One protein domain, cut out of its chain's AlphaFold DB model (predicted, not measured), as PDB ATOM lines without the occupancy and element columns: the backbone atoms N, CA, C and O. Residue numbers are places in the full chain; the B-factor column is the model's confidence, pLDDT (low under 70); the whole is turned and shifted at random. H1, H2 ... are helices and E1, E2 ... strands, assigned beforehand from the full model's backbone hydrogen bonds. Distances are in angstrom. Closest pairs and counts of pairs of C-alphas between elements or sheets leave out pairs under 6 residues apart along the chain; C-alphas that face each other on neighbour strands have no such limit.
ATOM      1  N   GLU A  11     -33.006  47.412 273.202       87.50
ATOM      2  CA  GLU A  11     -32.395  48.567 273.848       87.50
ATOM      3  C   GLU A  11     -32.716  48.603 275.342       87.50
ATOM      4  O   GLU A  11     -33.768  48.163 275.817       87.50
ATOM      5  N   CYS A  12     -31.780  49.136 276.122       92.75
ATOM      6  CA  CYS A  12     -31.984  49.348 277.545       92.75
ATOM      7  C   CYS A  12     -33.081  50.386 277.796       92.75
ATOM      8  O   CYS A  12     -32.910  51.552 277.465       92.75
ATOM      9  N   LEU A  13     -34.137  50.019 278.526       92.06
ATOM     10  CA  LEU A  13     -35.222  50.952 278.867       92.06
ATOM     11  C   LEU A  13     -34.839  52.040 279.892       92.06
ATOM     12  O   LEU A  13     -35.706  52.797 280.327       92.06
ATOM     13  N   ILE A  14     -33.578  52.085 280.337       93.56
ATOM     14  CA  ILE A  14     -33.056  53.134 281.227       93.56
ATOM     15  C   ILE A  14     -32.245  54.160 280.436       93.56
ATOM     16  O   ILE A  14     -32.531  55.345 280.548       93.56
ATOM     17  N   CYS A  15     -31.222  53.726 279.691       92.88
ATOM     18  CA  CYS A  15     -30.338  54.646 278.969       92.88
ATOM     19  C   CYS A  15     -30.672  54.796 277.488       92.88
ATOM     20  O   CYS A  15     -30.247  55.777 276.904       92.88
ATOM     21  N   CYS A  16     -31.371  53.839 276.872       88.69
ATOM     22  CA  CYS A  16     -31.580  53.760 275.421       88.69
ATOM     23  C   CYS A  16     -30.285  53.773 274.574       88.69
ATOM     24  O   CYS A  16     -30.358  53.829 273.357       88.69
ATOM     25  N   ASP A  17     -29.107  53.686 275.203       84.19
ATOM     26  CA  ASP A  17     -27.801  53.787 274.536       84.19
ATOM     27  C   ASP A  17     -27.120  52.422 274.360       84.19
ATOM     28  O   ASP A  17     -26.339  52.199 273.438       84.19
ATOM     29  N   GLU A  18     -27.372  51.500 275.291       84.25
ATOM     30  CA  GLU A  18     -26.740  50.184 275.316       84.25
ATOM     31  C   GLU A  18     -27.741  49.084 274.967       84.25
ATOM     32  O   GLU A  18     -28.900  49.107 275.401       84.25
ATOM     33  N   LYS A  19     -27.248  48.052 274.274       86.69
ATOM     34  CA  LYS A  19     -28.002  46.821 274.045       86.69
ATOM     35  C   LYS A  19     -28.367  46.185 275.388       86.69
ATOM     36  O   LYS A  19     -27.504  45.867 276.211       86.69
ATOM     37  N   ALA A  20     -29.659  46.007 275.613       86.38
ATOM     38  CA  ALA A  20     -30.179  45.266 276.740       86.38
ATOM     39  C   ALA A  20     -29.839  43.780 276.621       86.38
ATOM     40  O   ALA A  20     -29.655  43.227 275.536       86.38
ATOM     41  N   THR A  21     -29.779  43.132 277.777       84.75
ATOM     42  CA  THR A  21     -29.647  41.681 277.857       84.75
ATOM     43  C   THR A  21     -31.009  41.082 278.157       84.75
ATOM     44  O   THR A  21     -31.701  41.524 279.081       84.75
ATOM     45  N   ASP A  22     -31.380  40.043 277.413       80.94
ATOM     46  CA  ASP A  22     -32.638  39.317 277.630       80.94
ATOM     47  C   ASP A  22     -32.691  38.717 279.048       80.94
ATOM     48  O   ASP A  22     -33.754  38.540 279.642       80.94
ATOM     49  N   ASN A  23     -31.518  38.494 279.649       90.44
ATOM     50  CA  ASN A  23     -31.357  37.930 280.983       90.44
ATOM     51  C   ASN A  23     -31.663  38.915 282.126       90.44
ATOM     52  O   ASN A  23     -31.774  38.485 283.275       90.44
ATOM     53  N   LEU A  24     -31.825  40.215 281.849       93.31
ATOM     54  CA  LEU A  24     -32.212  41.246 282.829       93.31
ATOM     55  C   LEU A  24     -33.657  41.731 282.647       93.31
ATOM     56  O   LEU A  24     -34.026  42.823 283.092       93.31
ATOM     57  N   ASN A  25     -34.517  40.904 282.056       93.56
ATOM     58  CA  ASN A  25     -35.949  41.163 282.051       93.56
ATOM     59  C   ASN A  25     -36.538  41.077 283.473       93.56
ATOM     60  O   ASN A  25     -36.269  40.146 284.238       93.56
ATOM     61  N   CYS A  26     -37.389  42.033 283.835       95.00
ATOM     62  CA  CYS A  26     -38.139  41.961 285.085       95.00
ATOM     63  C   CYS A  26     -39.186  40.838 285.033       95.00
ATOM     64  O   CYS A  26     -40.044  40.861 284.156       95.00
ATOM     65  N   TYR A  27     -39.213  39.936 286.017       95.31
ATOM     66  CA  TYR A  27     -40.197  38.847 286.099       95.31
ATOM     67  C   TYR A  27     -41.657  39.317 286.204       95.31
ATOM     68  O   TYR A  27     -42.566  38.540 285.935       95.31
ATOM     69  N   LYS A  28     -41.896  40.572 286.613       97.19
ATOM     70  CA  LYS A  28     -43.249  41.127 286.783       97.19
ATOM     71  C   LYS A  28     -43.731  41.945 285.589       97.19
ATOM     72  O   LYS A  28     -44.881  41.813 285.191       97.19
ATOM     73  N   CYS A  29     -42.902  42.851 285.072       95.38
ATOM     74  CA  CYS A  29     -43.316  43.788 284.020       95.38
ATOM     75  C   CYS A  29     -42.606  43.569 282.681       95.38
ATOM     76  O   CYS A  29     -42.807  44.367 281.773       95.38
ATOM     77  N   ASN A  30     -41.752  42.545 282.576       93.19
ATOM     78  CA  ASN A  30     -40.979  42.165 281.389       93.19
ATOM     79  C   ASN A  30     -40.074  43.251 280.792       93.19
ATOM     80  O   ASN A  30     -39.395  42.998 279.804       93.19
ATOM     81  N   LYS A  31     -39.989  44.432 281.412       92.69
ATOM     82  CA  LYS A  31     -39.059  45.490 281.016       92.69
ATOM     83  C   LYS A  31     -37.619  45.001 281.147       92.69
ATOM     84  O   LYS A  31     -37.258  44.447 282.192       92.69
ATOM     85  N   ILE A  32     -36.835  45.228 280.098       93.12
ATOM     86  CA  ILE A  32     -35.437  44.810 279.972       93.12
ATOM     87  C   ILE A  32     -34.501  46.005 280.163       93.12
ATOM     88  O   ILE A  32     -34.859  47.145 279.860       93.12
ATOM     89  N   ILE A  33     -33.312  45.749 280.700       94.69
ATOM     90  CA  ILE A  33     -32.281  46.764 280.949       94.69
ATOM     91  C   ILE A  33     -30.905  46.189 280.584       94.69
ATOM     92  O   ILE A  33     -30.731  44.970 280.554       94.69
ATOM     93  N   CYS A  34     -29.918  47.039 280.307       94.75
ATOM     94  CA  CYS A  34     -28.539  46.597 280.112       94.75
ATOM     95  C   CYS A  34     -27.824  46.338 281.448       94.75
ATOM     96  O   CYS A  34     -28.260  46.766 282.525       94.75
ATOM     97  N   ILE A  35     -26.680  45.654 281.364       94.88
ATOM     98  CA  ILE A  35     -25.816  45.338 282.509       94.88
ATOM     99  C   ILE A  35     -25.291  46.610 283.181       94.88
ATOM    100  O   ILE A  35     -25.318  46.697 284.406       94.88
ATOM    101  N   SER A  36     -24.860  47.606 282.399       94.44
ATOM    102  CA  SER A  36     -24.327  48.881 282.902       94.44
ATOM    103  C   SER A  36     -25.343  49.603 283.784       94.44
ATOM    104  O   SER A  36     -25.043  49.963 284.922       94.44
ATOM    105  N   CYS A  37     -26.586  49.741 283.313       95.50
ATOM    106  CA  CYS A  37     -27.642  50.354 284.108       95.50
ATOM    107  C   CYS A  37     -28.023  49.503 285.321       95.50
ATOM    108  O   CYS A  37     -28.249  50.066 286.385       95.50
ATOM    109  N   CYS A  38     -28.058  48.170 285.200       95.25
ATOM    110  CA  CYS A  38     -28.311  47.292 286.344       95.25
ATOM    111  C   CYS A  38     -27.244  47.440 287.437       95.25
ATOM    112  O   CYS A  38     -27.583  47.476 288.616       95.25
ATOM    113  N   ASN A  39     -25.970  47.530 287.058       94.31
ATOM    114  CA  ASN A  39     -24.848  47.681 287.983       94.31
ATOM    115  C   ASN A  39     -24.890  49.006 288.757       94.31
ATOM    116  O   ASN A  39     -24.460  49.044 289.904       94.31
ATOM    117  N   LYS A  40     -25.469  50.056 288.164       93.69
ATOM    118  CA  LYS A  40     -25.645  51.378 288.785       93.69
ATOM    119  C   LYS A  40     -26.875  51.487 289.694       93.69
ATOM    120  O   LYS A  40     -27.108  52.551 290.257       93.69
ATOM    121  N   LEU A  41     -27.704  50.446 289.810       94.31
ATOM    122  CA  LEU A  41     -28.861  50.485 290.704       94.31
ATOM    123  C   LEU A  41     -28.408  50.336 292.160       94.31
ATOM    124  O   LEU A  41     -27.791  49.335 292.504       94.31
ATOM    125  N   ASP A  42     -28.856  51.222 293.046       91.19
ATOM    126  CA  ASP A  42     -28.584  51.113 294.494       91.19
ATOM    127  C   ASP A  42     -29.131  49.818 295.115       91.19
ATOM    128  O   ASP A  42     -28.665  49.334 296.141       91.19
ATOM    129  N   THR A  43     -30.150  49.236 294.481       92.38
ATOM    130  CA  THR A  43     -30.770  47.975 294.916       92.38
ATOM    131  C   THR A  43     -30.038  46.737 294.406       92.38
ATOM    132  O   THR A  43     -30.424  45.611 294.739       92.38
ATOM    133  N   ARG A  44     -29.018  46.919 293.560       92.69
ATOM    134  CA  ARG A  44     -28.260  45.820 292.980       92.69
ATOM    135  C   ARG A  44     -27.341  45.221 294.033       92.69
ATOM    136  O   ARG A  44     -26.506  45.898 294.614       92.69
ATOM    137  N   THR A  45     -27.463  43.915 294.229       89.94
ATOM    138  CA  THR A  45     -26.602  43.130 295.118       89.94
ATOM    139  C   THR A  45     -26.239  41.802 294.457       89.94
ATOM    140  O   THR A  45     -26.910  41.347 293.526       89.94
ATOM    141  N   SER A  46     -25.184  41.160 294.948       85.62
ATOM    142  CA  SER A  46     -24.807  39.800 294.555       85.62
ATOM    143  C   SER A  46     -24.990  38.871 295.747       85.62
ATOM    144  O   SER A  46     -24.567  39.201 296.854       85.62
ATOM    145  N   LEU A  47     -25.607  37.709 295.535       80.62
ATOM    146  CA  LEU A  47     -25.779  36.705 296.581       80.62
ATOM    147  C   LEU A  47     -25.157  35.372 296.165       80.62
ATOM    148  O   LEU A  47     -25.451  34.852 295.087       80.62
ATOM    149  N   LEU A  48     -24.316  34.830 297.046       77.88
ATOM    150  CA  LEU A  48     -23.678  33.525 296.913       77.88
ATOM    151  C   LEU A  48     -24.326  32.541 297.894       77.88
ATOM    152  O   LEU A  48     -24.247  32.725 299.106       77.88
ATOM    153  N   TYR A  49     -24.922  31.475 297.367       76.44
ATOM    154  CA  TYR A  49     -25.324  30.308 298.149       76.44
ATOM    155  C   TYR A  49     -24.150  29.327 298.205       76.44
ATOM    156  O   TYR A  49     -23.820  28.700 297.197       76.44
ATOM    157  N   LEU A  50     -23.501  29.225 299.371       74.56
ATOM    158  CA  LEU A  50     -22.262  28.459 299.564       74.56
ATOM    159  C   LEU A  50     -22.447  26.956 299.329       74.56
ATOM    160  O   LEU A  50     -21.637  26.344 298.635       74.56
ATOM    161  N   GLU A  51     -23.531  26.384 299.851       78.31
ATOM    162  CA  GLU A  51     -23.814  24.944 299.775       78.31
ATOM    163  C   GLU A  51     -23.984  24.464 298.331       78.31
ATOM    164  O   GLU A  51     -23.477  23.416 297.940       78.31
ATOM    165  N   SER A  52     -24.652  25.270 297.510       76.75
ATOM    166  CA  SER A  52     -25.007  24.925 296.134       76.75
ATOM    167  C   SER A  52     -24.118  25.604 295.085       76.75
ATOM    168  O   SER A  52     -24.339  25.438 293.886       76.75
ATOM    169  N   LYS A  53     -23.139  26.415 295.517       80.25
ATOM    170  CA  LYS A  53     -22.276  27.252 294.660       80.25
ATOM    171  C   LYS A  53     -23.067  28.058 293.617       80.25
ATOM    172  O   LYS A  53     -22.617  28.250 292.485       80.25
ATOM    173  N   HIS A  54     -24.262  28.518 293.988       85.75
ATOM    174  CA  HIS A  54     -25.113  29.316 293.108       85.75
ATOM    175  C   HIS A  54     -24.896  30.800 293.376       85.75
ATOM    176  O   HIS A  54     -24.967  31.247 294.519       85.75
ATOM    177  N   ILE A  55     -24.655  31.556 292.308       88.94
ATOM    178  CA  ILE A  55     -24.469  33.005 292.364       88.94
ATOM    179  C   ILE A  55     -25.624  33.657 291.622       88.94
ATOM    180  O   ILE A  55     -25.892  33.333 290.460       88.94
ATOM    181  N   PHE A  56     -26.278  34.593 292.295       92.12
ATOM    182  CA  PHE A  56     -27.368  35.378 291.741       92.12
ATOM    183  C   PHE A  56     -27.055  36.863 291.820       92.12
ATOM    184  O   PHE A  56     -26.550  37.350 292.829       92.12
ATOM    185  N   ILE A  57     -27.451  37.582 290.779       93.44
ATOM    186  CA  ILE A  57     -27.591  39.035 290.819       93.44
ATOM    187  C   ILE A  57     -29.008  39.320 291.281       93.44
ATOM    188  O   ILE A  57     -29.957  38.770 290.717       93.44
ATOM    189  N   LYS A  58     -29.163  40.169 292.288       94.00
ATOM    190  CA  LYS A  58     -30.459  40.657 292.753       94.00
ATOM    191  C   LYS A  58     -30.563  42.143 292.476       94.00
ATOM    192  O   LYS A  58     -29.583  42.856 292.639       94.00
ATOM    193  N   TYR A  59     -31.736  42.605 292.068       94.81
ATOM    194  CA  TYR A  59     -32.014  44.028 291.880       94.81
ATOM    195  C   TYR A  59     -33.517  44.282 291.935       94.81
ATOM    196  O   TYR A  59     -34.320  43.431 291.537       94.81
ATOM    197  N   CYS A  60     -33.919  45.464 292.383       96.50
ATOM    198  CA  CYS A  60     -35.299  45.904 292.243       96.50
ATOM    199  C   CYS A  60     -35.479  46.529 290.862       96.50
ATOM    200  O   CYS A  60     -34.718  47.404 290.453       96.50
ATOM    201  N   CYS A  61     -36.508  46.098 290.134       96.00
ATOM    202  CA  CYS A  61     -36.853  46.706 288.856       96.00
ATOM    203  C   CYS A  61     -37.145  48.205 289.055       96.00
ATOM    204  O   CYS A  61     -38.049  48.530 289.829       96.00
ATOM    205  N   PRO A  62     -36.485  49.123 288.328       95.12
ATOM    206  CA  PRO A  62     -36.687  50.561 288.524       95.12
ATOM    207  C   PRO A  62     -38.095  51.031 288.138       95.12
ATOM    208  O   PRO A  62     -38.545  52.080 288.582       95.12
ATOM    209  N   PHE A  63     -38.828  50.234 287.355       95.94
ATOM    210  CA  PHE A  63     -40.154  50.600 286.860       95.94
ATOM    211  C   PHE A  63     -41.310  50.108 287.731       95.94
ATOM    212  O   PHE A  63     -42.346  50.758 287.792       95.94
ATOM    213  N   CYS A  64     -41.182  48.931 288.352       96.81
ATOM    214  CA  CYS A  64     -42.270  48.326 289.136       96.81
ATOM    215  C   CYS A  64     -41.856  47.903 290.549       96.81
ATOM    216  O   CYS A  64     -42.661  47.310 291.266       96.81
ATOM    217  N   ARG A  65     -40.600  48.175 290.931       96.56
ATOM    218  CA  ARG A  65     -39.985  47.864 292.231       96.56
ATOM    219  C   ARG A  65     -39.984  46.382 292.618       96.56
ATOM    220  O   ARG A  65     -39.614  46.049 293.734       96.56
ATOM    221  N   TYR A  66     -40.352  45.482 291.703       97.38
ATOM    222  CA  TYR A  66     -40.287  44.043 291.939       97.38
ATOM    223  C   TYR A  66     -38.832  43.578 292.071       97.38
ATOM    224  O   TYR A  66     -37.998  43.921 291.227       97.38
ATOM    225  N   CYS A  67     -38.543  42.791 293.107       96.38
ATOM    226  CA  CYS A  67     -37.220  42.233 293.366       96.38
ATOM    227  C   CYS A  67     -36.955  41.043 292.440       96.38
ATOM    228  O   CYS A  67     -37.556  39.980 292.582       96.38
ATOM    229  N   ASN A  68     -36.028  41.215 291.506       95.25
ATOM    230  CA  ASN A  68     -35.570  40.165 290.610       95.25
ATOM    231  C   ASN A  68     -34.344  39.468 291.193       95.25
ATOM    232  O   ASN A  68     -33.551  40.069 291.918       95.25
ATOM    233  N   ASN A  69     -34.170  38.202 290.827       94.25
ATOM    234  CA  ASN A  69     -32.920  37.475 290.989       94.25
ATOM    235  C   ASN A  69     -32.598  36.750 289.675       94.25
ATOM    236  O   ASN A  69     -33.489  36.174 289.057       94.25
ATOM    237  N   LYS A  70     -31.353  36.819 289.210       93.69
ATOM    238  CA  LYS A  70     -30.913  36.214 287.947       93.69
ATOM    239  C   LYS A  70     -29.666  35.389 288.201       93.69
ATOM    240  O   LYS A  70     -28.710  35.886 288.794       93.69
ATOM    241  N   HIS A  71     -29.688  34.125 287.792       93.12
ATOM    242  CA  HIS A  71     -28.551  33.235 287.986       93.12
ATOM    243  C   HIS A  71     -27.394  33.656 287.067       93.12
ATOM    244  O   HIS A  71     -27.603  33.860 285.873       93.12
ATOM    245  N   ILE A  72     -26.164  33.739 287.588       91.31
ATOM    246  CA  ILE A  72     -25.012  34.275 286.837       91.31
ATOM    247  C   ILE A  72     -24.706  33.490 285.547       91.31
ATOM    248  O   ILE A  72     -24.245  34.052 284.564       91.31
ATOM    249  N   LYS A  73     -25.005  32.184 285.534       91.50
ATOM    250  CA  LYS A  73     -24.834  31.296 284.363       91.50
ATOM    251  C   LYS A  73     -25.707  31.653 283.154       91.50
ATOM    252  O   LYS A  73     -25.463  31.104 282.089       91.50
ATOM    253  N   LEU A  74     -26.722  32.503 283.314       92.94
ATOM    254  CA  LEU A  74     -27.544  32.956 282.186       92.94
ATOM    255  C   LEU A  74     -26.784  33.941 281.285       92.94
ATOM    256  O   LEU A  74     -27.114  34.089 280.114       92.94
ATOM    257  N   PHE A  75     -25.763  34.598 281.831       93.00
ATOM    258  CA  PHE A  75     -25.029  35.669 281.175       93.00
ATOM    259  C   PHE A  75     -23.843  35.139 280.367       93.00
ATOM    260  O   PHE A  75     -23.217  34.136 280.717       93.00
ATOM    261  N   ASN A  76     -23.500  35.837 279.286       93.44
ATOM    262  CA  ASN A  76     -22.310  35.536 278.498       93.44
ATOM    263  C   ASN A  76     -21.027  35.996 279.216       93.44
ATOM    264  O   ASN A  76     -21.063  36.724 280.208       93.44
TER     265      ASN A  76
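AT A GLANCE: This is residues 11 to 76 of the 150 residues of an uncharacterized protein of viral metagenome (UniProt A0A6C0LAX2). With little regular structure, the domain is a small twisted three-stranded sheet towards one end and a part rich in loops, with the short helix H1, towards the other. The 66 printed residues hold H1, E1, E2 and E3 in that order, a mixed class with only 22 residues in named elements. The antiparallel sheet, E1 - E2 - E3, is a meander, each strand the neighbour of the one before. The whole is compact, radius of gyration of the C-alphas 11.7 A, yet elongated, spanning 38 by 25 by 19 A.

IN THESE COORDINATES: Residues 11 to 34 hold no named element. H1 is residues 35 to 39, from C-alpha 35 at (-25.816, 45.338, 282.509). E1 is residues 45 to 49, E2 54 to 60, 19.5 A long, and E3 67 to 71, ending at C-alpha 71 (-28.551, 33.235, 287.986).

HOW THE PARTS SIT: E1 and E2 form a hairpin at 151 degrees, N 47 and O 56 being 2.9 A apart. E2 and E3 form another at 152 degrees, with N 68 and O 59 at 2.8 A. H1 only grazes the sheet, with residues 38 to 39. In H1 the O i to N i+4 pair is within hydrogen-bond range.

THE WHOLE: The farthest C-alphas, of Asp 17 and Glu 51, are 38.5 A apart. The printed part has no cut, no link between named elements is long, and no printed residue is under 70 in pLDDT.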